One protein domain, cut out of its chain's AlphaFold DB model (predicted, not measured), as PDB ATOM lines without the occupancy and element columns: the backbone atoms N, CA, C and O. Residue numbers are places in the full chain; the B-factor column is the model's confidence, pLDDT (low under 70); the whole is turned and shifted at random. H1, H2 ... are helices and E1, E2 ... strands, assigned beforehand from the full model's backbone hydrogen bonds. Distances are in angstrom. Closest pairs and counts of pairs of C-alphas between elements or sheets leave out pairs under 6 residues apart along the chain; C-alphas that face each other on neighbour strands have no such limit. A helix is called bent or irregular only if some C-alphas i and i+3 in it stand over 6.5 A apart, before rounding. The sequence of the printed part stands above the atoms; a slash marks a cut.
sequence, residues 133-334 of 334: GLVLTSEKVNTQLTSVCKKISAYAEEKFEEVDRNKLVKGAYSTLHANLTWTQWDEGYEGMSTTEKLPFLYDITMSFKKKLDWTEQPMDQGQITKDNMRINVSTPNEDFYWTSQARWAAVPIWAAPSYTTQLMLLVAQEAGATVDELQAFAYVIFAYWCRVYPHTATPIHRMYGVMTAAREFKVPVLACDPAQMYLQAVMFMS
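This is residues 133 to 334 of the 334 residues of an uncharacterized protein of Pseudomonas sp. OV657 (UniProt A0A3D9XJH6). This is a compact body of helices with H8 at its core; H7 and H9 run side by side with H8, while H2 and H5 cross it on one side. H3 and H4 lie at one end of the longest axis, and H6 lies at the other with the small strand E1 nearby; H1 packs on H8 and H10 on H9. The printed part has 202 residues with eleven named helices and one named strand, in the order H1 to H5, E1, H6 to H11, and its class is mostly helix. The radius of gyration of the C-alphas is 16.3 A and the spans are 49 by 36 by 32 A.

Find C-alpha 133 at (12.513, 22.728, 61.175), where H1, residues 133 to 137, begins. Next come H2, residues 139 to 159 and 30.0 A long, H3, residues 162 to 165, and H4, residues 182 to 191. H5 covers residues 194 to 210 over 26.4 A. H4 and H5 are irregular: C-alphas 187 and 190 are 7.7 A apart, and C-alphas 207 and 210 are 7.0 A apart. Then find E1 at residues 230 to 232, H6 at 241 to 248, and H7 at 259 to 270, 16.3 A long. H8, residues 275 to 291, runs 24.2 A from C-alpha 275 at (21.471, 23.979, 41.157). H9 is residues 303 to 311, H10 317 to 320, and H11 325 to 333, ending at C-alpha 333 at (19.776, 29.040, 54.648).

Start at the hub, H8, which touches five helices. It forms helical hairpins with H7, touched with its residues 278 to 285 alone (closest C-alphas Leu 265 and Leu 278, 6.3 A), and with H9 (Phe 286 and Met 303, 5.4 A). H2 touches H8 with residues 141 to 148 alone, about perpendicular at 74 degrees; the closest C-alphas are those of Gln 144 and Glu 277, 5.1 A. H5 touches H7 about perpendicular, at 86 degrees, with C-alphas of Thr 205 and Met 264 closest at 5.5 A. H2, H4 and H5 form an up and down bundle, each running against the one before it. H1 touches H8, closest at C-alphas of Val 135 and Ala 287, 6.5 A. H10 touches H9, closest at Met 307 and Cys 320, 4.8 A between C-alphas, and touches H11 only at the corner. H3 is close to H2 but not clearly touching, 7.5 A between C-alphas of Glu 157 and Arg 165, as is H6 to H9, 7.6 A between Ala 246 and Tyr 304. E1 pairs with no named strand; its residues pair antiparallel with residues 235 to 236. Every O i to N i+4 pair is within hydrogen-bond range in H1, H2, H6, H7, H8 and H11, against 4 of 6 in H4, 8 of 13 in H5 and 4 of 5 in H9; H3 and H10 are too short for such a pair.

The two C-alphas farthest apart, of Val 163 and Trp 248, are 50.7 A apart. The printed part has no cut and ends at the chain's last residue, 334. The links H3 to H4, H5 to E1 and H8 to H9 are long. Mean pLDDT of the printed part is 91.4; look for values under 70 at residue 163 and residues 170 to 176.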
ATOM      1  N   GLY A 133      13.311  21.597  60.696       98.06
ATOM      2  CA  GLY A 133      12.513  22.728  61.175       98.06
ATOM      3  C   GLY A 133      12.975  24.070  60.599       98.06
ATOM      4  O   GLY A 133      12.146  24.879  60.174       98.06
ATOM      5  N   LEU A 134      14.291  24.283  60.524       98.19
ATOM      6  CA  LEU A 134      14.879  25.478  59.915       98.19
ATOM      7  C   LEU A 134      14.562  25.564  58.415       98.19
ATOM      8  O   LEU A 134      14.141  26.613  57.936       98.19
ATOM      9  N   VAL A 135      14.677  24.452  57.682       98.56
ATOM     10  CA  VAL A 135      14.366  24.398  56.244       98.56
ATOM     11  C   VAL A 135      12.919  24.797  55.971       98.56
ATOM     12  O   VAL A 135      12.671  25.618  55.092       98.56
ATOM     13  N   LEU A 136      11.963  24.267  56.742       97.62
ATOM     14  CA  LEU A 136      10.536  24.561  56.551       97.62
ATOM     15  C   LEU A 136      10.155  26.014  56.874       97.62
ATOM     16  O   LEU A 136       9.090  26.464  56.453       97.62
ATOM     17  N   THR A 137      10.994  26.737  57.620       97.12
ATOM     18  CA  THR A 137      10.751  28.129  58.039       97.12
ATOM     19  C   THR A 137      11.669  29.144  57.353       97.12
ATOM     20  O   THR A 137      11.503  30.347  57.549       97.12
ATOM     21  N   SER A 138      12.612  28.693  56.523       98.12
ATOM     22  CA  SER A 138      13.556  29.560  55.822       98.12
ATOM     23  C   SER A 138      12.884  30.301  54.663       98.12
ATOM     24  O   SER A 138      12.404  29.690  53.705       98.12
ATOM     25  N   GLU A 139      12.919  31.636  54.709       97.19
ATOM     26  CA  GLU A 139      12.454  32.492  53.611       97.19
ATOM     27  C   GLU A 139      13.228  32.200  52.322       97.19
ATOM     28  O   GLU A 139      12.621  31.991  51.276       97.19
ATOM     29  N   LYS A 140      14.558  32.076  52.414       97.81
ATOM     30  CA  LYS A 140      15.434  31.759  51.279       97.81
ATOM     31  C   LYS A 140      15.045  30.441  50.611       97.81
ATOM     32  O   LYS A 140      14.905  30.401  49.391       97.81
ATOM     33  N   VAL A 141      14.822  29.378  51.389       98.50
ATOM     34  CA  VAL A 141      14.357  28.085  50.854       98.50
ATOM     35  C   VAL A 141      12.983  28.232  50.207       98.50
ATOM     36  O   VAL A 141      12.779  27.740  49.098       98.50
ATOM     37  N   ASN A 142      12.053  28.938  50.854       98.25
ATOM     38  CA  ASN A 142      10.714  29.145  50.314       98.25
ATOM     39  C   ASN A 142      10.734  29.939  48.998       98.25
ATOM     40  O   ASN A 142      10.001  29.588  48.079       98.25
ATOM     41  N   THR A 143      11.591  30.956  48.865       98.19
ATOM     42  CA  THR A 143      11.794  31.704  47.614       98.19
ATOM     43  C   THR A 143      12.281  30.788  46.495       98.19
ATOM     44  O   THR A 143      11.713  30.807  45.401       98.19
ATOM     45  N   GLN A 144      13.287  29.950  46.769       98.56
ATOM     46  CA  GLN A 144      13.788  28.986  45.787       98.56
ATOM     47  C   GLN A 144      12.702  27.976  45.396       98.56
ATOM     48  O   GLN A 144      12.488  27.725  44.212       98.56
ATOM     49  N   LEU A 145      11.947  27.453  46.367       98.50
ATOM     50  CA  LEU A 145      10.860  26.515  46.096       98.50
ATOM     51  C   LEU A 145       9.721  27.156  45.291       98.50
ATOM     52  O   LEU A 145       9.203  26.522  44.380       98.50
ATOM     53  N   THR A 146       9.347  28.409  45.568       98.56
ATOM     54  CA  THR A 146       8.356  29.143  44.759       98.56
ATOM     55  C   THR A 146       8.826  29.284  43.311       98.56
ATOM     56  O   THR A 146       8.037  29.091  42.386       98.56
ATOM     57  N   SER A 147      10.114  29.563  43.097       98.62
ATOM     58  CA  SER A 147      10.691  29.604  41.750       98.62
ATOM     59  C   SER A 147      10.636  28.232  41.060       98.62
ATOM     60  O   SER A 147      10.254  28.143  39.890       98.62
ATOM     61  N   VAL A 148      10.902  27.141  41.791       98.69
ATOM     62  CA  VAL A 148      10.704  25.763  41.300       98.69
ATOM     63  C   VAL A 148       9.241  25.501  40.934       98.69
ATOM     64  O   VAL A 148       8.989  24.976  39.850       98.69
ATOM     65  N   CYS A 149       8.278  25.891  41.779       98.44
ATOM     66  CA  CYS A 149       6.847  25.762  41.486       98.44
ATOM     67  C   CYS A 149       6.495  26.449  40.167       98.44
ATOM     68  O   CYS A 149       5.912  25.811  39.297       98.44
ATOM     69  N   LYS A 150       6.928  27.699  39.978       98.31
ATOM     70  CA  LYS A 150       6.690  28.454  38.743       98.31
ATOM     71  C   LYS A 150       7.221  27.737  37.504       98.31
ATOM     72  O   LYS A 150       6.523  27.637  36.497       98.31
ATOM     73  N   LYS A 151       8.452  27.228  37.578       98.56
ATOM     74  CA  LYS A 151       9.099  26.512  36.471       98.56
ATOM     75  C   LYS A 151       8.391  25.200  36.154       98.56
ATOM     76  O   LYS A 151       8.088  24.940  34.994       98.56
ATOM     77  N   ILE A 152       8.084  24.399  37.173       97.69
ATOM     78  CA  ILE A 152       7.368  23.130  37.004       97.69
ATOM     79  C   ILE A 152       5.951  23.370  36.480       97.69
ATOM     80  O   ILE A 152       5.519  22.625  35.604       97.69
ATOM     81  N   SER A 153       5.244  24.399  36.961       95.75
ATOM     82  CA  SER A 153       3.929  24.778  36.437       95.75
ATOM     83  C   SER A 153       4.022  25.096  34.949       95.75
ATOM     84  O   SER A 153       3.374  24.411  34.165       95.75
ATOM     85  N   ALA A 154       4.901  26.019  34.541       95.94
ATOM     86  CA  ALA A 154       5.093  26.371  33.130       95.94
ATOM     87  C   ALA A 154       5.474  25.154  32.266       95.94
ATOM     88  O   ALA A 154       4.932  24.954  31.179       95.94
ATOM     89  N   TYR A 155       6.360  24.293  32.773       95.75
ATOM     90  CA  TYR A 155       6.738  23.055  32.093       95.75
ATOM     91  C   TYR A 155       5.559  22.079  31.957       95.75
ATOM     92  O   TYR A 155       5.390  21.430  30.925       95.75
ATOM     93  N   ALA A 156       4.693  21.985  32.967       93.69
ATOM     94  CA  ALA A 156       3.476  21.185  32.895       93.69
ATOM     95  C   ALA A 156       2.455  21.755  31.902       93.69
ATOM     96  O   ALA A 156       1.820  20.971  31.195       93.69
ATOM     97  N   GLU A 157       2.327  23.080  31.793       92.31
ATOM     98  CA  GLU A 157       1.490  23.719  30.769       92.31
ATOM     99  C   GLU A 157       1.962  23.403  29.348       92.31
ATOM    100  O   GLU A 157       1.139  23.194  28.460       92.31
ATOM    101  N   GLU A 158       3.275  23.300  29.138       92.88
ATOM    102  CA  GLU A 158       3.846  22.912  27.846       92.88
ATOM    103  C   GLU A 158       3.583  21.432  27.512       92.88
ATOM    104  O   GLU A 158       3.345  21.078  26.355       92.88
ATOM    105  N   LYS A 159       3.652  20.537  28.508       91.44
ATOM    106  CA  LYS A 159       3.633  19.076  28.283       91.44
ATOM    107  C   LYS A 159       2.257  18.417  28.394       91.44
ATOM    108  O   LYS A 159       2.108  17.266  27.958       91.44
ATOM    109  N   PHE A 160       1.270  19.088  28.983       89.06
ATOM    110  CA  PHE A 160      -0.064  18.534  29.222       89.06
ATOM    111  C   PHE A 160      -1.172  19.454  28.705       89.06
ATOM    112  O   PHE A 160      -1.189  20.651  28.970       89.06
ATOM    113  N   GLU A 161      -2.160  18.865  28.028       83.62
ATOM    114  CA  GLU A 161      -3.385  19.567  27.642       83.62
ATOM    115  C   GLU A 161      -4.205  19.968  28.880       83.62
ATOM    116  O   GLU A 161      -4.191  19.282  29.901       83.62
ATOM    117  N   GLU A 162      -4.982  21.050  28.799       75.94
ATOM    118  CA  GLU A 162      -5.764  21.597  29.921       75.94
ATOM    119  C   GLU A 162      -6.686  20.584  30.616       75.94
ATOM    120  O   GLU A 162      -6.692  20.492  31.845       75.94
ATOM    121  N   VAL A 163      -7.393  19.751  29.848       61.41
ATOM    122  CA  VAL A 163      -8.271  18.698  30.391       61.41
ATOM    123  C   VAL A 163      -7.475  17.627  31.159       61.41
ATOM    124  O   VAL A 163      -7.995  16.991  32.081       61.41
ATOM    125  N   ASP A 164      -6.194  17.459  30.831       79.62
ATOM    126  CA  ASP A 164      -5.264  16.577  31.531       79.62
ATOM    127  C   ASP A 164      -4.503  17.277  32.669       79.62
ATOM    128  O   ASP A 164      -3.945  16.593  33.521       79.62
ATOM    129  N   ARG A 165      -4.521  18.611  32.779       82.44
ATOM    130  CA  ARG A 165      -3.792  19.331  33.842       82.44
ATOM    131  C   ARG A 165      -4.450  19.227  35.213       82.44
ATOM    132  O   ARG A 165      -3.767  19.012  36.209       82.44
ATOM    133  N   ASN A 166      -5.781  19.229  35.279       82.69
ATOM    134  CA  ASN A 166      -6.495  18.944  36.535       82.69
ATOM    135  C   ASN A 166      -6.194  17.537  37.080       82.69
ATOM    136  O   ASN A 166      -6.394  17.259  38.258       82.69
ATOM    137  N   LYS A 167      -5.681  16.642  36.230       83.00
ATOM    138  CA  LYS A 167      -5.223  15.314  36.630       83.00
ATOM    139  C   LYS A 167      -3.814  15.315  37.237       83.00
ATOM    140  O   LYS A 167      -3.372  14.237  37.621       83.00
ATOM    141  N   LEU A 168      -3.105  16.443  37.286       83.69
ATOM    142  CA  LEU A 168      -1.743  16.530  37.821       83.69
ATOM    143  C   LEU A 168      -1.727  16.702  39.337       83.69
ATOM    144  O   LEU A 168      -0.881  16.122  39.992       83.69
ATOM    145  N   VAL A 169      -2.696  17.419  39.904       81.56
ATOM    146  CA  VAL A 169      -2.865  17.626  41.358       81.56
ATOM    147  C   VAL A 169      -3.775  16.552  41.972       81.56
ATOM    148  O   VAL A 169      -4.671  16.818  42.766       81.56
ATOM    149  N   LYS A 170      -3.589  15.313  41.502       65.75
ATOM    150  CA  LYS A 170      -4.546  14.197  41.573       65.75
ATOM    151  C   LYS A 170      -4.774  13.602  42.959       65.75
ATOM    152  O   LYS A 170      -5.579  12.677  43.074       65.75
ATOM    153  N   GLY A 171      -4.066  14.065  43.981       61.19
ATOM    154  CA  GLY A 171      -4.292  13.630  45.341       61.19
ATOM    155  C   GLY A 171      -3.882  12.183  45.579       61.19
ATOM    156  O   GLY A 171      -4.592  11.467  46.291       61.19
ATOM    157  N   ALA A 172      -2.750  11.725  45.022       53.69
ATOM    158  CA  ALA A 172      -2.195  10.420  45.406       53.69
ATOM    159  C   ALA A 172      -1.888  10.382  46.918       53.69
ATOM    160  O   ALA A 172      -1.966   9.327  47.546       53.69
ATOM    161  N   TYR A 173      -1.654  11.563  47.496       58.09
ATOM    162  CA  TYR A 173      -1.695  11.845  48.924       58.09
ATOM    163  C   TYR A 173      -2.786  12.870  49.292       58.09
ATOM    164  O   TYR A 173      -2.573  13.686  50.178       58.09
ATOM    165  N   SER A 174      -3.979  12.824  48.682       58.19
ATOM    166  CA  SER A 174      -5.116  13.721  49.018       58.19
ATOM    167  C   SER A 174      -5.540  13.646  50.485       58.19
ATOM    168  O   SER A 174      -6.209  14.534  50.997       58.19
ATOM    169  N   THR A 175      -5.147  12.588  51.191       61.97
ATOM    170  CA  THR A 175      -5.310  12.478  52.642       61.97
ATOM    171  C   THR A 175      -4.353  13.378  53.433       61.97
ATOM    172  O   THR A 175      -4.566  13.575  54.625       61.97
ATOM    173  N   LEU A 176      -3.306  13.910  52.798       65.38
ATOM    174  CA  LEU A 176      -2.238  14.713  53.401       65.38
ATOM    175  C   LEU A 176      -2.292  16.200  53.011       65.38
ATOM    176  O   LEU A 176      -1.529  16.983  53.574       65.38
ATOM    177  N   HIS A 177      -3.148  16.608  52.066       70.56
ATOM    178  CA  HIS A 177      -3.306  18.011  51.658       70.56
ATOM    179  C   HIS A 177      -4.689  18.304  51.060       70.56
ATOM    180  O   HIS A 177      -5.448  17.398  50.726       70.56
ATOM    181  N   ALA A 178      -5.025  19.592  50.932       74.69
ATOM    182  CA  ALA A 178      -6.295  20.032  50.363       74.69
ATOM    183  C   ALA A 178      -6.426  19.652  48.877       74.69
ATOM    184  O   ALA A 178      -5.455  19.690  48.118       74.69
ATOM    185  N   ASN A 179      -7.654  19.344  48.457       82.25
ATOM    186  CA  ASN A 179      -7.979  19.137  47.049       82.25
ATOM    187  C   ASN A 179      -8.099  20.495  46.351       82.25
ATOM    188  O   ASN A 179      -8.981  21.283  46.696       82.25
ATOM    189  N   LEU A 180      -7.240  20.737  45.362       85.06
ATOM    190  CA  LEU A 180      -7.257  21.930  44.517       85.06
ATOM    191  C   LEU A 180      -7.429  21.535  43.048       85.06
ATOM    192  O   LEU A 180      -7.029  20.447  42.636       85.06
ATOM    193  N   THR A 181      -8.008  22.426  42.247       88.00
ATOM    194  CA  THR A 181      -7.901  22.361  40.782       88.00
ATOM    195  C   THR A 181      -6.523  22.848  40.327       88.00
ATOM    196  O   THR A 181      -5.813  23.513  41.083       88.00
ATOM    197  N   TRP A 182      -6.143  22.560  39.076       90.50
ATOM    198  CA  TRP A 182      -4.900  23.092  38.503       90.50
ATOM    199  C   TRP A 182      -4.872  24.623  38.543       90.50
ATOM    200  O   TRP A 182      -3.877  25.197  38.960       90.50
ATOM    201  N   THR A 183      -5.980  25.277  38.185       90.38
ATOM    202  CA  THR A 183      -6.106  26.742  38.237       90.38
ATOM    203  C   THR A 183      -5.876  27.285  39.649       90.38
ATOM    204  O   THR A 183      -5.117  28.228  39.823       90.38
ATOM    205  N   GLN A 184      -6.466  26.658  40.672       91.75
ATOM    206  CA  GLN A 184      -6.272  27.076  42.066       91.75
ATOM    207  C   GLN A 184      -4.829  26.891  42.543       91.75
ATOM    208  O   GLN A 184      -4.339  27.690  43.337       91.75
ATOM    209  N   TRP A 185      -4.160  25.829  42.088       92.62
ATOM    210  CA  TRP A 185      -2.732  25.650  42.325       92.62
ATOM    211  C   TRP A 185      -1.935  26.771  41.656       92.62
ATOM    212  O   TRP A 185      -1.192  27.466  42.342       92.62
ATOM    213  N   ASP A 186      -2.118  26.962  40.349       91.19
ATOM    214  CA  ASP A 186      -1.318  27.869  39.526       91.19
ATOM    215  C   ASP A 186      -1.440  29.338  39.958       91.19
ATOM    216  O   ASP A 186      -0.446  30.058  40.008       91.19
ATOM    217  N   GLU A 187      -2.633  29.758  40.380       91.62
ATOM    218  CA  GLU A 187      -2.880  31.106  40.904       91.62
ATOM    219  C   GLU A 187      -2.448  31.277  42.374       91.62
ATOM    220  O   GLU A 187      -2.312  32.403  42.854       91.62
ATOM    221  N   GLY A 188      -2.274  30.177  43.117       93.31
ATOM    222  CA  GLY A 188      -2.206  30.195  44.581       93.31
ATOM    223  C   GLY A 188      -0.870  29.790  45.200       93.31
ATOM    224  O   GLY A 188      -0.614  30.150  46.352       93.31
ATOM    225  N   TYR A 189      -0.009  29.052  44.488       95.25
ATOM    226  CA  TYR A 189       1.188  28.455  45.098       95.25
ATOM    227  C   TYR A 189       2.162  29.492  45.665       95.25
ATOM    228  O   TYR A 189       2.860  29.196  46.633       95.25
ATOM    229  N   GLU A 190       2.220  30.711  45.119       96.31
ATOM    230  CA  GLU A 190       3.129  31.761  45.602       96.31
ATOM    231  C   GLU A 190       2.855  32.140  47.067       96.31
ATOM    232  O   GLU A 190       3.796  32.382  47.825       96.31
ATOM    233  N   GLY A 191       1.583  32.117  47.481       95.19
ATOM    234  CA  GLY A 191       1.152  32.424  48.847       95.19
ATOM    235  C   GLY A 191       1.233  31.250  49.826       95.19
ATOM    236  O   GLY A 191       1.023  31.443  51.021       95.19
ATOM    237  N   MET A 192       1.529  30.040  49.346       94.94
ATOM    238  CA  MET A 192       1.605  28.841  50.183       94.94
ATOM    239  C   MET A 192       2.941  28.749  50.924       94.94
ATOM    240  O   MET A 192       3.995  29.166  50.430       94.94
ATOM    241  N   SER A 193       2.922  28.132  52.101       94.75
ATOM    242  CA  SER A 193       4.135  27.743  52.815       94.75
ATOM    243  C   SER A 193       4.881  26.610  52.100       94.75
ATOM    244  O   SER A 193       4.347  25.896  51.247       94.75
ATOM    245  N   THR A 194       6.136  26.400  52.493       94.94
ATOM    246  CA  THR A 194       6.958  25.277  52.017       94.94
ATOM    247  C   THR A 194       6.287  23.920  52.264       94.94
ATOM    248  O   THR A 194       6.286  23.055  51.388       94.94
ATOM    249  N   THR A 195       5.655  23.754  53.429       92.94
ATOM    250  CA  THR A 195       4.939  22.529  53.804       92.94
ATOM    251  C   THR A 195       3.726  22.260  52.915       92.94
ATOM    252  O   THR A 195       3.458  21.109  52.578       92.94
ATOM    253  N   GLU A 196       3.001  23.309  52.524       92.00
ATOM    254  CA  GLU A 196       1.808  23.200  51.677       92.00
ATOM    255  C   GLU A 196       2.159  22.924  50.212       92.00
ATOM    256  O   GLU A 196       1.439  22.185  49.550       92.00
ATOM    257  N   LYS A 197       3.279  23.461  49.709       94.31
ATOM    258  CA  LYS A 197       3.718  23.273  48.313       94.31
ATOM    259  C   LYS A 197       4.122  21.839  47.996       94.31
ATOM    260  O   LYS A 197       3.832  21.349  46.904       94.31
ATOM    261  N   LEU A 198       4.835  21.172  48.908       94.06
ATOM    262  CA  LEU A 198       5.501  19.912  48.571       94.06
ATOM    263  C   LEU A 198       4.543  18.791  48.126       94.06
ATOM    264  O   LEU A 198       4.861  18.132  47.135       94.06
ATOM    265  N   PRO A 199       3.393  18.553  48.783       91.50
ATOM    266  CA  PRO A 199       2.477  17.503  48.348       91.50
ATOM    267  C   PRO A 199       1.954  17.708  46.920       91.50
ATOM    268  O   PRO A 199       1.909  16.755  46.142       91.50
ATOM    269  N   PHE A 200       1.661  18.953  46.529       91.88
ATOM    270  CA  PHE A 200       1.283  19.267  45.149       91.88
ATOM    271  C   PHE A 200       2.445  19.040  44.186       91.88
ATOM    272  O   PHE A 200       2.262  18.407  43.150       91.88
ATOM    273  N   LEU A 201       3.660  19.479  44.532       94.00
ATOM    274  CA  LEU A 201       4.843  19.198  43.715       94.00
ATOM    275  C   LEU A 201       5.069  17.693  43.536       94.00
ATOM    276  O   LEU A 201       5.410  17.264  42.437       94.00
ATOM    277  N   TYR A 202       4.846  16.880  44.570       92.38
ATOM    278  CA  TYR A 202       4.880  15.425  44.446       92.38
ATOM    279  C   TYR A 202       3.849  14.934  43.418       92.38
ATOM    280  O   TYR A 202       4.228  14.264  42.460       92.38
ATOM    281  N   ASP A 203       2.573  15.294  43.557       90.19
ATOM    282  CA  ASP A 203       1.519  14.844  42.637       90.19
ATOM    283  C   ASP A 203       1.817  15.240  41.175       90.19
ATOM    284  O   ASP A 203       1.728  14.413  40.251       90.19
ATOM    285  N   ILE A 204       2.248  16.489  40.970       91.75
ATOM    286  CA  ILE A 204       2.573  17.041  39.652       91.75
ATOM    287  C   ILE A 204       3.758  16.290  39.046       91.75
ATOM    288  O   ILE A 204       3.648  15.751  37.945       91.75
ATOM    289  N   THR A 205       4.880  16.196  39.762       93.06
ATOM    290  CA  THR A 205       6.096  15.532  39.257       93.06
ATOM    291  C   THR A 205       5.889  14.036  39.017       93.06
ATOM    292  O   THR A 205       6.345  13.503  38.005       93.06
ATOM    293  N   MET A 206       5.120  13.348  39.863       89.88
ATOM    294  CA  MET A 206       4.791  11.934  39.659       89.88
ATOM    295  C   MET A 206       3.969  11.695  38.390       89.88
ATOM    296  O   MET A 206       4.095  10.640  37.757       89.88
ATOM    297  N   SER A 207       3.173  12.677  37.963       89.44
ATOM    298  CA  SER A 207       2.413  12.605  36.713       89.44
ATOM    299  C   SER A 207       3.310  12.614  35.464       89.44
ATOM    300  O   SER A 207       2.919  12.075  34.424       89.44
ATOM    301  N   PHE A 208       4.547  13.117  35.566       90.69
ATOM    302  CA  PHE A 208       5.536  13.076  34.483       90.69
ATOM    303  C   PHE A 208       6.216  11.717  34.309       90.69
ATOM    304  O   PHE A 208       6.821  11.488  33.262       90.69
ATOM    305  N   LYS A 209       6.084  10.780  35.260       87.44
ATOM    306  CA  LYS A 209       6.767   9.471  35.213       87.44
ATOM    307  C   LYS A 209       6.607   8.751  33.868       87.44
ATOM    308  O   LYS A 209       7.567   8.202  33.344       87.44
ATOM    309  N   LYS A 210       5.399   8.780  33.289       83.31
ATOM    310  CA  LYS A 210       5.109   8.172  31.975       83.31
ATOM    311  C   LYS A 210       5.472   9.062  30.782       83.31
ATOM    312  O   LYS A 210       5.606   8.550  29.681       83.31
ATOM    313  N   LYS A 211       5.573  10.380  30.973       84.62
ATOM    314  CA  LYS A 211       5.905  11.345  29.912       84.62
ATOM    315  C   LYS A 211       7.408  11.426  29.651       84.62
ATOM    316  O   LYS A 211       7.792  11.670  28.518       84.62
ATOM    317  N   LEU A 212       8.226  11.200  30.678       85.19
ATOM    318  CA  LEU A 212       9.690  11.205  30.594       85.19
ATOM    319  C   LEU A 212      10.295   9.820  30.308       85.19
ATOM    320  O   LEU A 212      11.510   9.685  30.356       85.19
ATOM    321  N   ASP A 213       9.465   8.793  30.076       79.38
ATOM    322  CA  ASP A 213       9.890   7.380  30.052       79.38
ATOM    323  C   ASP A 213      10.796   7.024  31.247       79.38
ATOM    324  O   ASP A 213      11.847   6.390  31.132       79.38
ATOM    325  N   TRP A 214      10.421   7.521  32.429       83.25
ATOM    326  CA  TRP A 214      11.286   7.429  33.593       83.25
ATOM    327  C   TRP A 214      11.375   5.986  34.083       83.25
ATOM    328  O   TRP A 214      10.371   5.334  34.398       83.25
ATOM    329  N   THR A 215      12.612   5.539  34.245       83.69
ATOM    330  CA  THR A 215      12.980   4.338  34.990       83.69
ATOM    331  C   THR A 215      13.882   4.728  36.154       83.69
ATOM    332  O   THR A 215      14.519   5.781  36.131       83.69
ATOM    333  N   GLU A 216      13.903   3.896  37.194       84.00
ATOM    334  CA  GLU A 216      14.752   4.092  38.372       84.00
ATOM    335  C   GLU A 216      16.227   4.150  37.936       84.00
ATOM    336  O   GLU A 216      16.795   3.127  37.554       84.00
ATOM    337  N   GLN A 217      16.835   5.345  37.955       86.50
ATOM    338  CA  GLN A 217      18.200   5.546  37.463       86.50
ATOM    339  C   GLN A 217      19.216   5.222  38.558       86.50
ATOM    340  O   GLN A 217      19.052   5.691  39.690       86.50
ATOM    341  N   PRO A 218      20.291   4.480  38.255       90.12
ATOM    342  CA  PRO A 218      21.377   4.292  39.203       90.12
ATOM    343  C   PRO A 218      21.889   5.627  39.769       90.12
ATOM    344  O   PRO A 218      21.942   6.627  39.055       90.12
ATOM    345  N   MET A 219      22.250   5.644  41.052       91.31
ATOM    346  CA  MET A 219      22.838   6.802  41.735       91.31
ATOM    347  C   MET A 219      24.311   6.534  42.044       91.31
ATOM    348  O   MET A 219      24.792   5.406  41.918       91.31
ATOM    349  N   ASP A 220      25.020   7.581  42.446       87.81
ATOM    350  CA  ASP A 220      26.445   7.581  42.755       87.81
ATOM    351  C   ASP A 220      27.267   6.953  41.624       87.81
ATOM    352  O   ASP A 220      27.954   5.944  41.784       87.81
ATOM    353  N   GLN A 221      27.122   7.529  40.425       85.88
ATOM    354  CA  GLN A 221      27.842   7.099  39.219       85.88
ATOM    355  C   GLN A 221      27.597   5.629  38.836       85.88
ATOM    356  O   GLN A 221      28.468   4.963  38.276       85.88
ATOM    357  N   GLY A 222      26.407   5.107  39.136       88.81
ATOM    358  CA  GLY A 222      26.039   3.734  38.804       88.81
ATOM    359  C   GLY A 222      26.304   2.711  39.903       88.81
ATOM    360  O   GLY A 222      25.950   1.547  39.730       88.81
ATOM    361  N   GLN A 223      26.897   3.118  41.027       90.38
ATOM    362  CA  GLN A 223      27.211   2.202  42.121       90.38
ATOM    363  C   GLN A 223      25.980   1.836  42.950       90.38
ATOM    364  O   GLN A 223      25.914   0.730  43.482       90.38
ATOM    365  N   ILE A 224      24.991   2.726  43.039       91.69
ATOM    366  CA  ILE A 224      23.766   2.517  43.813       91.69
ATOM    367  C   ILE A 224      22.624   2.164  42.868       91.69
ATOM    368  O   ILE A 224      22.223   2.953  42.013       91.69
ATOM    369  N   THR A 225      22.050   0.984  43.065       90.12
ATOM    370  CA  THR A 225      20.852   0.510  42.376       90.12
ATOM    371  C   THR A 225      19.814   0.061  43.397       90.12
ATOM    372  O   THR A 225      20.107  -0.196  44.565       90.12
ATOM    373  N   LYS A 226      18.563  -0.075  42.962       84.50
ATOM    374  CA  LYS A 226      17.471  -0.491  43.840       84.50
ATOM    375  C   LYS A 226      17.709  -1.853  44.479       84.50
ATOM    376  O   LYS A 226      17.249  -2.060  45.599       84.50
ATOM    377  N   ASP A 227      18.386  -2.738  43.757       82.31
ATOM    378  CA  ASP A 227      18.599  -4.121  44.162       82.31
ATOM    379  C   ASP A 227      19.765  -4.259  45.145       82.31
ATOM    380  O   ASP A 227      19.751  -5.173  45.964       82.31
ATOM    381  N   ASN A 228      20.753  -3.354  45.108       86.94
ATOM    382  CA  ASN A 228      21.911  -3.425  46.002       86.94
ATOM    383  C   ASN A 228      21.767  -2.572  47.271       86.94
ATOM    384  O   ASN A 228      22.276  -2.958  48.323       86.94
ATOM    385  N   MET A 229      21.046  -1.449  47.201       85.38
ATOM    386  CA  MET A 229      21.025  -0.455  48.277       85.38
ATOM    387  C   MET A 229      20.112  -0.829  49.445       85.38
ATOM    388  O   MET A 229      20.194  -0.237  50.523       85.38
ATOM    389  N   ARG A 230      19.184  -1.764  49.228       85.31
ATOM    390  CA  ARG A 230      18.160  -2.120  50.208       85.31
ATOM    391  C   ARG A 230      17.690  -3.553  50.058       85.31
ATOM    392  O   ARG A 230      17.530  -4.055  48.951       85.31
ATOM    393  N   ILE A 231      17.370  -4.155  51.193       80.94
ATOM    394  CA  ILE A 231      16.728  -5.461  51.270       80.94
ATOM    395  C   ILE A 231      15.255  -5.313  50.857       80.94
ATOM    396  O   ILE A 231      14.767  -6.032  49.998       80.94
ATOM    397  N   ASN A 232      14.548  -4.308  51.376       82.00
ATOM    398  CA  ASN A 232      13.193  -3.961  50.937       82.00
ATOM    399  C   ASN A 232      12.997  -2.436  50.919       82.00
ATOM    400  O   ASN A 232      13.949  -1.687  51.094       82.00
ATOM    401  N   VAL A 233      11.761  -1.949  50.746       75.75
ATOM    402  CA  VAL A 233      11.473  -0.502  50.698       75.75
ATOM    403  C   VAL A 233      12.018   0.296  51.900       75.75
ATOM    404  O   VAL A 233      12.317   1.476  51.740       75.75
ATOM    405  N   SER A 234      12.213  -0.342  53.057       83.81
ATOM    406  CA  SER A 234      12.518   0.279  54.353       83.81
ATOM    407  C   SER A 234      13.699  -0.287  55.116       83.81
ATOM    408  O   SER A 234      13.931   0.118  56.249       83.81
ATOM    409  N   THR A 235      14.421  -1.239  54.541       89.44
ATOM    410  CA  THR A 235      15.571  -1.865  55.186       89.44
ATOM    411  C   THR A 235      16.776  -1.636  54.299       89.44
ATOM    412  O   THR A 235      16.871  -2.280  53.249       89.44
ATOM    413  N   PRO A 236      17.657  -0.691  54.663       90.69
ATOM    414  CA  PRO A 236      18.958  -0.550  54.034       90.69
ATOM    415  C   PRO A 236      19.701  -1.885  54.057       90.69
ATOM    416  O   PRO A 236      19.523  -2.692  54.966       90.69
ATOM    417  N   ASN A 237      20.500  -2.133  53.028       89.62
ATOM    418  CA  ASN A 237      21.373  -3.296  53.005       89.62
ATOM    419  C   ASN A 237      22.626  -2.980  53.833       89.62
ATOM    420  O   ASN A 237      23.410  -2.132  53.411       89.62
ATOM    421  N   GLU A 238      22.793  -3.596  55.004       88.69
ATOM    422  CA  GLU A 238      23.910  -3.293  55.921       88.69
ATOM    423  C   GLU A 238      25.282  -3.653  55.326       88.69
ATOM    424  O   GLU A 238      26.258  -2.953  55.589       88.69
ATOM    425  N   ASP A 239      25.339  -4.635  54.422       84.56
ATOM    426  CA  ASP A 239      26.563  -5.025  53.704       84.56
ATOM    427  C   ASP A 239      26.955  -4.045  52.584       84.56
ATOM    428  O   ASP A 239      28.010  -4.171  51.956       84.56
ATOM    429  N   PHE A 240      26.100  -3.067  52.280       89.50
ATOM    430  CA  PHE A 240      26.328  -2.140  51.184       89.50
ATOM    431  C   PHE A 240      27.098  -0.895  51.638       89.50
ATOM    432  O   PHE A 240      26.826  -0.322  52.697       89.50
ATOM    433  N   TYR A 241      28.034  -0.425  50.803       91.75
ATOM    434  CA  TYR A 241      28.956   0.657  51.173       91.75
ATOM    435  C   TYR A 241      28.231   1.941  51.596       91.75
ATOM    436  O   TYR A 241      28.685   2.618  52.514       91.75
ATOM    437  N   TRP A 242      27.100   2.274  50.961       93.56
ATOM    438  CA  TRP A 242      26.322   3.464  51.300       93.56
ATOM    439  C   TRP A 242      25.799   3.396  52.741       93.56
ATOM    440  O   TRP A 242      25.919   4.363  53.493       93.56
ATOM    441  N   THR A 243      25.290   2.231  53.148       93.88
ATOM    442  CA  THR A 243      24.827   1.984  54.517       93.88
ATOM    443  C   THR A 243      25.997   2.023  55.493       93.88
ATOM    444  O   THR A 243      25.922   2.706  56.511       93.88
ATOM    445  N   SER A 244      27.113   1.378  55.146       92.06
ATOM    446  CA  SER A 244      28.340   1.414  55.951       92.06
ATOM    447  C   SER A 244      28.851   2.844  56.170       92.06
ATOM    448  O   SER A 244      29.194   3.205  57.293       92.06
ATOM    449  N   GLN A 245      28.835   3.696  55.137       93.38
ATOM    450  CA  GLN A 245      29.188   5.115  55.264       93.38
ATOM    451  C   GLN A 245      28.241   5.860  56.204       93.38
ATOM    452  O   GLN A 245      28.706   6.634  57.042       93.38
ATOM    453  N   ALA A 246      26.933   5.598  56.117       94.81
ATOM    454  CA  ALA A 246      25.969   6.180  57.044       94.81
ATOM    455  C   ALA A 246      26.265   5.779  58.498       94.81
ATOM    456  O   ALA A 246      26.259   6.626  59.393       94.81
ATOM    457  N   ARG A 247      26.572   4.492  58.729       93.69
ATOM    458  CA  ARG A 247      26.903   3.972  60.062       93.69
ATOM    459  C   ARG A 247      28.203   4.578  60.594       93.69
ATOM    460  O   ARG A 247      28.229   5.010  61.742       93.69
ATOM    461  N   TRP A 248      29.250   4.682  59.772       93.00
ATOM    462  CA  TRP A 248      30.527   5.302  60.160       93.00
ATOM    463  C   TRP A 248      30.410   6.790  60.481       93.00
ATOM    464  O   TRP A 248      31.071   7.263  61.400       93.00
ATOM    465  N   ALA A 249      29.568   7.518  59.750       95.19
ATOM    466  CA  ALA A 249      29.302   8.929  60.012       95.19
ATOM    467  C   ALA A 249      28.258   9.155  61.121       95.19
ATOM    468  O   ALA A 249      27.948  10.303  61.428       95.19
ATOM    469  N   ALA A 250      27.704   8.083  61.704       95.69
ATOM    470  CA  ALA A 250      26.623   8.135  62.684       95.69
ATOM    471  C   ALA A 250      25.433   9.001  62.220       95.69
ATOM    472  O   ALA A 250      24.872   9.771  63.002       95.69
ATOM    473  N   VAL A 251      25.041   8.891  60.946       96.38
ATOM    474  CA  VAL A 251      23.865   9.595  60.404       96.38
ATOM    475  C   VAL A 251      22.646   8.670  60.369       96.38
ATOM    476  O   VAL A 251      22.785   7.479  60.065       96.38
ATOM    477  N   PRO A 252      21.442   9.181  60.683       95.19
ATOM    478  CA  PRO A 252      20.241   8.363  60.711       95.19
ATOM    479  C   PRO A 252      19.849   7.943  59.295       95.19
ATOM    480  O   PRO A 252      19.825   8.751  58.363       95.19
ATOM    481  N   ILE A 253      19.467   6.679  59.136       93.81
ATOM    482  CA  ILE A 253      18.884   6.166  57.898       93.81
ATOM    483  C   ILE A 253      17.659   5.325  58.225       93.81
ATOM    484  O   ILE A 253      17.630   4.536  59.161       93.81
ATOM    485  N   TRP A 254      16.609   5.485  57.432       91.44
ATOM    486  CA  TRP A 254      15.399   4.692  57.597       91.44
ATOM    487  C   TRP A 254      15.125   3.933  56.315       91.44
ATOM    488  O   TRP A 254      15.332   2.727  56.285       91.44
ATOM    489  N   ALA A 255      14.743   4.611  55.241       90.12
ATOM    490  CA  ALA A 255      14.805   4.048  53.900       90.12
ATOM    491  C   ALA A 255      16.151   4.370  53.223       90.12
ATOM    492  O   ALA A 255      16.811   5.358  53.548       90.12
ATOM    493  N   ALA A 256      16.525   3.540  52.247       89.31
ATOM    494  CA  ALA A 256      17.665   3.775  51.357       89.31
ATOM    495  C   ALA A 256      17.407   4.973  50.402       89.31
ATOM    496  O   ALA A 256      16.320   5.560  50.467       89.31
ATOM    497  N   PRO A 257      18.355   5.365  49.524       91.44
ATOM    498  CA  PRO A 257      18.209   6.528  48.643       91.44
ATOM    499  C   PRO A 257      16.882   6.597  47.872       91.44
ATOM    500  O   PRO A 257      16.302   5.582  47.469       91.44
ATOM    501  N   SER A 258      16.358   7.814  47.702       91.62
ATOM    502  CA  SER A 258      14.988   8.011  47.221       91.62
ATOM    503  C   SER A 258      14.901   8.200  45.709       91.62
ATOM    504  O   SER A 258      15.227   9.255  45.166       91.62
ATOM    505  N   TYR A 259      14.348   7.200  45.025       92.06
ATOM    506  CA  TYR A 259      13.968   7.320  43.614       92.06
ATOM    507  C   TYR A 259      12.853   8.339  43.374       92.06
ATOM    508  O   TYR A 259      12.799   8.955  42.313       92.06
ATOM    509  N   THR A 260      11.980   8.543  44.362       91.88
ATOM    510  CA  THR A 260      10.965   9.597  44.309       91.88
ATOM    511  C   THR A 260      11.635  10.966  44.271       91.88
ATOM    512  O   THR A 260      11.339  11.747  43.373       91.88
ATOM    513  N   THR A 261      12.589  11.235  45.171       95.56
ATOM    514  CA  THR A 261      13.391  12.470  45.123       95.56
ATOM    515  C   THR A 261      14.067  12.629  43.767       95.56
ATOM    516  O   THR A 261      13.992  13.702  43.181       95.56
ATOM    517  N   GLN A 262      14.677  11.568  43.232       95.25
ATOM    518  CA  GLN A 262      15.341  11.623  41.929       95.25
ATOM    519  C   GLN A 262      14.380  12.022  40.799       95.25
ATOM    520  O   GLN A 262      14.716  12.889  40.000       95.25
ATOM    521  N   LEU A 263      13.175  11.446  40.741       95.50
ATOM    522  CA  LEU A 263      12.170  11.845  39.753       95.50
ATOM    523  C   LEU A 263      11.734  13.306  39.943       95.50
ATOM    524  O   LEU A 263      11.644  14.045  38.965       95.50
ATOM    525  N   MET A 264      11.486  13.735  41.184       97.38
ATOM    526  CA  MET A 264      11.083  15.114  41.483       97.38
ATOM    527  C   MET A 264      12.147  16.122  41.026       97.38
ATOM    528  O   MET A 264      11.819  17.111  40.369       97.38
ATOM    529  N   LEU A 265      13.420  15.845  41.317       97.94
ATOM    530  CA  LEU A 265      14.546  16.685  40.909       97.94
ATOM    531  C   LEU A 265      14.796  16.642  39.397       97.94
ATOM    532  O   LEU A 265      15.109  17.678  38.818       97.94
ATOM    533  N   LEU A 266      14.594  15.493  38.742       97.19
ATOM    534  CA  LEU A 266      14.661  15.388  37.284       97.19
ATOM    535  C   LEU A 266      13.616  16.287  36.622       97.19
ATOM    536  O   LEU A 266      13.962  17.075  35.752       97.19
ATOM    537  N   VAL A 267      12.355  16.225  37.059       97.56
ATOM    538  CA  VAL A 267      11.298  17.088  36.506       97.56
ATOM    539  C   VAL A 267      11.631  18.566  36.721       97.56
ATOM    540  O   VAL A 267      11.463  19.365  35.804       97.56
ATOM    541  N   ALA A 268      12.142  18.936  37.899       98.38
ATOM    542  CA  ALA A 268      12.575  20.304  38.168       98.38
ATOM    543  C   ALA A 268      13.731  20.739  37.247       98.38
ATOM    544  O   ALA A 268      13.711  21.851  36.721       98.38
ATOM    545  N   GLN A 269      14.721  19.871  37.020       98.06
ATOM    546  CA  GLN A 269      15.842  20.141  36.119       98.06
ATOM    547  C   GLN A 269      15.375  20.318  34.668       98.06
ATOM    548  O   GLN A 269      15.771  21.290  34.028       98.06
ATOM    549  N   GLU A 270      14.508  19.432  34.171       96.94
ATOM    550  CA  GLU A 270      13.904  19.536  32.833       96.94
ATOM    551  C   GLU A 270      13.071  20.820  32.679       96.94
ATOM    552  O   GLU A 270      13.057  21.437  31.618       96.94
ATOM    553  N   ALA A 271      12.445  21.282  33.765       97.75
ATOM    554  CA  ALA A 271      11.751  22.567  33.829       97.75
ATOM    555  C   ALA A 271      12.697  23.790  33.920       97.75
ATOM    556  O   ALA A 271      12.238  24.930  33.999       97.75
ATOM    557  N   GLY A 272      14.019  23.587  33.933       98.38
ATOM    558  CA  GLY A 272      15.018  24.656  33.978       98.38
ATOM    559  C   GLY A 272      15.368  25.150  35.386       98.38
ATOM    560  O   GLY A 272      15.794  26.301  35.553       98.38
ATOM    561  N   ALA A 273      15.172  24.329  36.422       98.75
ATOM    562  CA  ALA A 273      15.670  24.638  37.759       98.75
ATOM    563  C   ALA A 273      17.210  24.697  37.781       98.75
ATOM    564  O   ALA A 273      17.915  23.885  37.182       98.75
ATOM    565  N   THR A 274      17.727  25.693  38.487       98.69
ATOM    566  CA  THR A 274      19.140  25.897  38.795       98.69
ATOM    567  C   THR A 274      19.595  24.943  39.896       98.69
ATOM    568  O   THR A 274      18.785  24.326  40.585       98.69
ATOM    569  N   VAL A 275      20.909  24.840  40.103       98.50
ATOM    570  CA  VAL A 275      21.471  23.979  41.157       98.50
ATOM    571  C   VAL A 275      20.999  24.401  42.555       98.50
ATOM    572  O   VAL A 275      20.635  23.533  43.342       98.50
ATOM    573  N   ASP A 276      20.922  25.703  42.846       98.50
ATOM    574  CA  ASP A 276      20.450  26.203  44.148       98.50
ATOM    575  C   ASP A 276      18.970  25.874  44.383       98.50
ATOM    576  O   ASP A 276      18.576  25.480  45.480       98.50
ATOM    577  N   GLU A 277      18.146  25.980  43.339       98.81
ATOM    578  CA  GLU A 277      16.735  25.590  43.380       98.81
ATOM    579  C   GLU A 277      16.566  24.081  43.602       98.81
ATOM    580  O   GLU A 277      15.726  23.666  44.399       98.81
ATOM    581  N   LEU A 278      17.388  23.253  42.950       98.88
ATOM    582  CA  LEU A 278      17.390  21.798  43.129       98.88
ATOM    583  C   LEU A 278      17.864  21.401  44.533       98.88
ATOM    584  O   LEU A 278      17.278  20.509  45.148       98.88
ATOM    585  N   GLN A 279      18.879  22.084  45.071       98.75
ATOM    586  CA  GLN A 279      19.343  21.891  46.445       98.75
ATOM    587  C   GLN A 279      18.255  22.278  47.456       98.75
ATOM    588  O   GLN A 279      17.955  21.491  48.354       98.75
ATOM    589  N   ALA A 280      17.612  23.439  47.285       98.69
ATOM    590  CA  ALA A 280      16.487  23.852  48.121       98.69
ATOM    591  C   ALA A 280      15.331  22.849  48.041       98.69
ATOM    592  O   ALA A 280      14.773  22.471  49.068       98.69
ATOM    593  N   PHE A 281      14.998  22.365  46.843       98.75
ATOM    594  CA  PHE A 281      13.924  21.396  46.663       98.75
ATOM    595  C   PHE A 281      14.234  20.060  47.354       98.75
ATOM    596  O   PHE A 281      13.380  19.525  48.062       98.75
ATOM    597  N   ALA A 282      15.469  19.559  47.242       98.62
ATOM    598  CA  ALA A 282      15.926  18.389  47.991       98.62
ATOM    599  C   ALA A 282      15.828  18.614  49.511       98.62
ATOM    600  O   ALA A 282      15.343  17.740  50.233       98.62
ATOM    601  N   TYR A 283      16.202  19.803  49.996       98.69
ATOM    602  CA  TYR A 283      16.039  20.152  51.404       98.69
ATOM    603  C   TYR A 283      14.583  20.102  51.863       98.69
ATOM    604  O   TYR A 283      14.266  19.469  52.869       98.69
ATOM    605  N   VAL A 284      13.673  20.687  51.093       98.50
ATOM    606  CA  VAL A 284      12.241  20.654  51.400       98.50
ATOM    607  C   VAL A 284      11.703  19.223  51.426       98.50
ATOM    608  O   VAL A 284      10.933  18.880  52.324       98.50
ATOM    609  N   ILE A 285      12.136  18.374  50.487       97.88
ATOM    610  CA  ILE A 285      11.730  16.965  50.430       97.88
ATOM    611  C   ILE A 285      12.117  16.222  51.715       97.88
ATOM    612  O   ILE A 285      11.249  15.595  52.330       97.88
ATOM    613  N   PHE A 286      13.379  16.310  52.169       97.69
ATOM    614  CA  PHE A 286      13.755  15.645  53.426       97.69
ATOM    615  C   PHE A 286      13.006  16.253  54.613       97.69
ATOM    616  O   PHE A 286      12.540  15.520  55.484       97.69
ATOM    617  N   ALA A 287      12.886  17.583  54.662       97.88
ATOM    618  CA  ALA A 287      12.342  18.266  55.823       97.88
ATOM    619  C   ALA A 287      10.865  17.917  56.033       97.88
ATOM    620  O   ALA A 287      10.438  17.643  57.158       97.88
ATOM    621  N   TYR A 288      10.104  17.825  54.942       96.00
ATOM    622  CA  TYR A 288       8.727  17.354  54.977       96.00
ATOM    623  C   TYR A 288       8.628  15.903  55.454       96.00
ATOM    624  O   TYR A 288       7.832  15.616  56.345       96.00
ATOM    625  N   TRP A 289       9.450  14.982  54.937       93.75
ATOM    626  CA  TRP A 289       9.453  13.593  55.417       93.75
ATOM    627  C   TRP A 289       9.843  13.467  56.889       93.75
ATOM    628  O   TRP A 289       9.272  12.659  57.623       93.75
ATOM    629  N   CYS A 290      10.775  14.298  57.344       95.06
ATOM    630  CA  CYS A 290      11.232  14.294  58.722       95.06
ATOM    631  C   CYS A 290      10.175  14.837  59.697       95.06
ATOM    632  O   CYS A 290      10.050  14.306  60.801       95.06
ATOM    633  N   ARG A 291       9.437  15.895  59.329       94.19
ATOM    634  CA  ARG A 291       8.620  16.684  60.278       94.19
ATOM    635  C   ARG A 291       7.116  16.660  60.035       94.19
ATOM    636  O   ARG A 291       6.369  16.937  60.968       94.19
ATOM    637  N   VAL A 292       6.678  16.397  58.807       92.75
ATOM    638  CA  VAL A 292       5.281  16.595  58.388       92.75
ATOM    639  C   VAL A 292       4.636  15.288  57.954       92.75
ATOM    640  O   VAL A 292       3.499  15.009  58.328       92.75
ATOM    641  N   TYR A 293       5.345  14.480  57.169       90.38
ATOM    642  CA  TYR A 293       4.810  13.228  56.658       90.38
ATOM    643  C   TYR A 293       4.449  12.284  57.814       90.38
ATOM    644  O   TYR A 293       5.274  12.069  58.703       90.38
ATOM    645  N   PRO A 294       3.247  11.683  57.823       88.62
ATOM    646  CA  PRO A 294       2.859  10.774  58.889       88.62
ATOM    647  C   PRO A 294       3.749   9.530  58.884       88.62
ATOM    648  O   PRO A 294       3.673   8.695  57.985       88.62
ATOM    649  N   HIS A 295       4.549   9.354  59.937       90.75
ATOM    650  CA  HIS A 295       5.433   8.188  60.096       90.75
ATOM    651  C   HIS A 295       4.669   6.866  60.256       90.75
ATOM    652  O   HIS A 295       5.263   5.797  60.189       90.75
ATOM    653  N   THR A 296       3.344   6.915  60.419       91.38
ATOM    654  CA  THR A 296       2.441   5.753  60.400       91.38
ATOM    655  C   THR A 296       2.077   5.304  58.981       91.38
ATOM    656  O   THR A 296       1.543   4.203  58.810       91.38
ATOM    657  N   ALA A 297       2.356   6.128  57.965       87.88
ATOM    658  CA  ALA A 297       2.028   5.856  56.574       87.88
ATOM    659  C   ALA A 297       2.961   4.825  55.970       87.88
ATOM    660  O   ALA A 297       2.584   3.686  55.687       87.88
ATOM    661  N   THR A 298       4.192   5.273  55.775       87.75
ATOM    662  CA  THR A 298       5.233   4.550  55.080       87.75
ATOM    663  C   THR A 298       6.598   4.954  55.655       87.75
ATOM    664  O   THR A 298       6.713   5.975  56.338       87.75
ATOM    665  N   PRO A 299       7.631   4.146  55.398       87.88
ATOM    666  CA  PRO A 299       9.017   4.439  55.698       87.88
ATOM    667  C   PRO A 299       9.432   5.745  55.041       87.88
ATOM    668  O   PRO A 299       9.106   5.996  53.882       87.88
ATOM    669  N   ILE A 300      10.199   6.545  55.770       91.44
ATOM    670  CA  ILE A 300      10.663   7.845  55.293       91.44
ATOM    671  C   ILE A 300      12.117   7.783  54.835       91.44
ATOM    672  O   ILE A 300      12.902   6.954  55.300       91.44
ATOM    673  N   HIS A 301      12.501   8.705  53.958       92.81
ATOM    674  CA  HIS A 301      13.905   8.910  53.621       92.81
ATOM    675  C   HIS A 301      14.486  10.014  54.506       92.81
ATOM    676  O   HIS A 301      13.911  11.097  54.616       92.81
ATOM    677  N   ARG A 302      15.627   9.722  55.135       95.62
ATOM    678  CA  ARG A 302      16.405  10.704  55.904       95.62
ATOM    679  C   ARG A 302      17.256  11.570  54.987       95.62
ATOM    680  O   ARG A 302      17.377  11.273  53.793       95.62
ATOM    681  N   MET A 303      17.858  12.623  55.541       97.62
ATOM    682  CA  MET A 303      18.578  13.622  54.750       97.62
ATOM    683  C   MET A 303      19.667  12.984  53.887       97.62
ATOM    684  O   MET A 303      19.734  13.275  52.696       97.62
ATOM    685  N   TYR A 304      20.436  12.033  54.428       96.75
ATOM    686  CA  TYR A 304      21.489  11.366  53.660       96.75
ATOM    687  C   TYR A 304      20.954  10.663  52.401       96.75
ATOM    688  O   TYR A 304      21.506  10.823  51.313       96.75
ATOM    689  N   GLY A 305      19.828   9.949  52.504       95.50
ATOM    690  CA  GLY A 305      19.203   9.270  51.361       95.50
ATOM    691  C   GLY A 305      18.613  10.229  50.324       95.50
ATOM    692  O   GLY A 305      18.663   9.947  49.127       95.50
ATOM    693  N   VAL A 306      18.089  11.374  50.769       97.31
ATOM    694  CA  VAL A 306      17.595  12.444  49.887       97.31
ATOM    695  C   VAL A 306      18.746  13.113  49.148       97.31
ATOM    696  O   VAL A 306      18.712  13.242  47.925       97.31
ATOM    697  N   MET A 307      19.792  13.495  49.875       97.69
ATOM    698  CA  MET A 307      20.923  14.219  49.305       97.69
ATOM    699  C   MET A 307      21.815  13.322  48.444       97.69
ATOM    700  O   MET A 307      22.401  13.807  47.480       97.69
ATOM    701  N   THR A 308      21.839  12.009  48.699       95.69
ATOM    702  CA  THR A 308      22.442  11.026  47.783       95.69
ATOM    703  C   THR A 308      21.786  11.096  46.402       95.69
ATOM    704  O   THR A 308      22.488  11.173  45.399       95.69
ATOM    705  N   ALA A 309      20.450  11.149  46.330       95.75
ATOM    706  CA  ALA A 309      19.749  11.320  45.056       95.75
ATOM    707  C   ALA A 309      20.009  12.704  44.438       95.75
ATOM    708  O   ALA A 309      20.160  12.821  43.224       95.75
ATOM    709  N   ALA A 310      20.095  13.750  45.265       97.12
ATOM    710  CA  ALA A 310      20.347  15.119  44.814       97.12
ATOM    711  C   ALA A 310      21.729  15.309  44.164       97.12
ATOM    712  O   ALA A 310      21.884  16.152  43.278       97.12
ATOM    713  N   ARG A 311      22.718  14.495  44.554       96.06
ATOM    714  CA  ARG A 311      24.077  14.515  43.995       96.06
ATOM    715  C   ARG A 311      24.091  14.342  42.474       96.06
ATOM    716  O   ARG A 311      24.861  15.020  41.793       96.06
ATOM    717  N   GLU A 312      23.198  13.511  41.937       95.44
ATOM    718  CA  GLU A 312      23.062  13.274  40.489       95.44
ATOM    719  C   GLU A 312      22.673  14.545  39.715       95.44
ATOM    720  O   GLU A 312      22.942  14.674  38.522       95.44
ATOM    721  N   PHE A 313      22.104  15.531  40.408       96.44
ATOM    722  CA  PHE A 313      21.646  16.798  39.844       96.44
ATOM    723  C   PHE A 313      22.620  17.949  40.109       96.44
ATOM    724  O   PHE A 313      22.238  19.118  40.060       96.44
ATOM    725  N   LYS A 314      23.898  17.621  40.351       96.50
ATOM    726  CA  LYS A 314      25.000  18.573  40.574       96.50
ATOM    727  C   LYS A 314      24.845  19.430  41.833       96.50
ATOM    728  O   LYS A 314      25.542  20.435  41.962       96.50
ATOM    729  N   VAL A 315      23.981  19.025  42.765       97.31
ATOM    730  CA  VAL A 315      23.962  19.606  44.111       97.31
ATOM    731  C   VAL A 315      25.358  19.435  44.733       97.31
ATOM    732  O   VAL A 315      25.969  18.375  44.552       97.31
ATOM    733  N   PRO A 316      25.916  20.466  45.402       97.12
ATOM    734  CA  PRO A 316      27.299  20.452  45.866       97.12
ATOM    735  C   PRO A 316      27.640  19.215  46.696       97.12
ATOM    736  O   PRO A 316      26.899  18.840  47.599       97.12
ATOM    737  N   VAL A 317      28.816  18.626  46.451       94.81
ATOM    738  CA  VAL A 317      29.251  17.382  47.116       94.81
ATOM    739  C   VAL A 317      29.209  17.498  48.640       94.81
ATOM    740  O   VAL A 317      28.764  16.569  49.299       94.81
ATOM    741  N   LEU A 318      29.592  18.650  49.204       96.00
ATOM    742  CA  LEU A 318      29.544  18.872  50.653       96.00
ATOM    743  C   LEU A 318      28.113  18.839  51.213       96.00
ATOM    744  O   LEU A 318      27.917  18.445  52.356       96.00
ATOM    745  N   ALA A 319      27.109  19.239  50.429       96.62
ATOM    746  CA  ALA A 319      25.705  19.159  50.831       96.62
ATOM    747  C   ALA A 319      25.170  17.715  50.807       96.62
ATOM    748  O   ALA A 319      24.139  17.436  51.417       96.62
ATOM    749  N   CYS A 320      25.870  16.812  50.116       95.75
ATOM    750  CA  CYS A 320      25.549  15.391  49.997       95.75
ATOM    751  C   CYS A 320      26.420  14.493  50.886       95.75
ATOM    752  O   CYS A 320      26.128  13.307  51.020       95.75
ATOM    753  N   ASP A 321      27.484  15.041  51.472       94.44
ATOM    754  CA  ASP A 321      28.417  14.317  52.326       94.44
ATOM    755  C   ASP A 321      27.834  14.136  53.739       94.44
ATOM    756  O   ASP A 321      27.431  15.126  54.360       94.44
ATOM    757  N   PRO A 322      27.796  12.912  54.292       93.94
ATOM    758  CA  PRO A 322      27.140  12.656  55.572       93.94
ATOM    759  C   PRO A 322      27.802  13.390  56.749       93.94
ATOM    760  O   PRO A 322      27.121  13.690  57.727       93.94
ATOM    761  N   ALA A 323      29.090  13.743  56.661       93.19
ATOM    762  CA  ALA A 323      29.783  14.481  57.714       93.19
ATOM    763  C   ALA A 323      29.569  16.003  57.634       93.19
ATOM    764  O   ALA A 323      29.868  16.710  58.596       93.19
ATOM    765  N   GLN A 324      29.084  16.529  56.502       95.38
ATOM    766  CA  GLN A 324      28.959  17.973  56.260       95.38
ATOM    767  C   GLN A 324      27.526  18.432  55.958       95.38
ATOM    768  O   GLN A 324      27.230  19.619  56.119       95.38
ATOM    769  N   MET A 325      26.622  17.532  55.561       96.94
ATOM    770  CA  MET A 325      25.321  17.890  54.984       96.94
ATOM    771  C   MET A 325      24.467  18.800  55.878       96.94
ATOM    772  O   MET A 325      23.869  19.750  55.371       96.94
ATOM    773  N   TYR A 326      24.455  18.586  57.199       97.06
ATOM    774  CA  TYR A 326      23.690  19.427  58.128       97.06
ATOM    775  C   TYR A 326      24.247  20.850  58.223       97.06
ATOM    776  O   TYR A 326      23.489  21.815  58.149       97.06
ATOM    777  N   LEU A 327      25.574  20.994  58.326       96.75
ATOM    778  CA  LEU A 327      26.229  22.305  58.315       96.75
ATOM    779  C   LEU A 327      25.964  23.027  56.992       96.75
ATOM    780  O   LEU A 327      25.626  24.208  56.990       96.75
ATOM    781  N   GLN A 328      26.067  22.311  55.872       98.12
ATOM    782  CA  GLN A 328      25.812  22.883  54.555       98.12
ATOM    783  C   GLN A 328      24.358  23.326  54.381       98.12
ATOM    784  O   GLN A 328      24.127  24.370  53.778       98.12
ATOM    785  N   ALA A 329      23.384  22.609  54.947       98.06
ATOM    786  CA  ALA A 329      21.999  23.074  54.957       98.06
ATOM    787  C   ALA A 329      21.847  24.386  55.738       98.06
ATOM    788  O   ALA A 329      21.227  25.324  55.240       98.06
ATOM    789  N   VAL A 330      22.458  24.496  56.922       97.88
ATOM    790  CA  VAL A 330      22.438  25.739  57.715       97.88
ATOM    791  C   VAL A 330      23.099  26.896  56.960       97.88
ATOM    792  O   VAL A 330      22.533  27.987  56.888       97.88
ATOM    793  N   MET A 331      24.253  26.657  56.331       97.44
ATOM    794  CA  MET A 331      24.939  27.655  55.504       97.44
ATOM    795  C   MET A 331      24.112  28.061  54.282       97.44
ATOM    796  O   MET A 331      24.080  29.234  53.927       97.44
ATOM    797  N   PHE A 332      23.422  27.111  53.650       97.69
ATOM    798  CA  PHE A 332      22.545  27.396  52.520       97.69
ATOM    799  C   PHE A 332      21.388  28.315  52.917       97.69
ATOM    800  O   PHE A 332      20.985  29.142  52.109       97.69
ATOM    801  N   MET A 333      20.869  28.198  54.142       96.56
ATOM    802  CA  MET A 333      19.776  29.040  54.648       96.56
ATOM    803  C   MET A 333      20.226  30.415  55.153       96.56
ATOM    804  O   MET A 333      19.375  31.295  55.288       96.56
ATOM    805  N   SER A 334      21.522  30.579  55.437       90.38
ATOM    806  CA  SER A 334      22.129  31.847  55.870       90.38
ATOM    807  C   SER A 334      22.255  32.849  54.717       90.38
ATOM    808  O   SER A 334      22.300  34.057  55.017       90.38
TER     809      SER A 334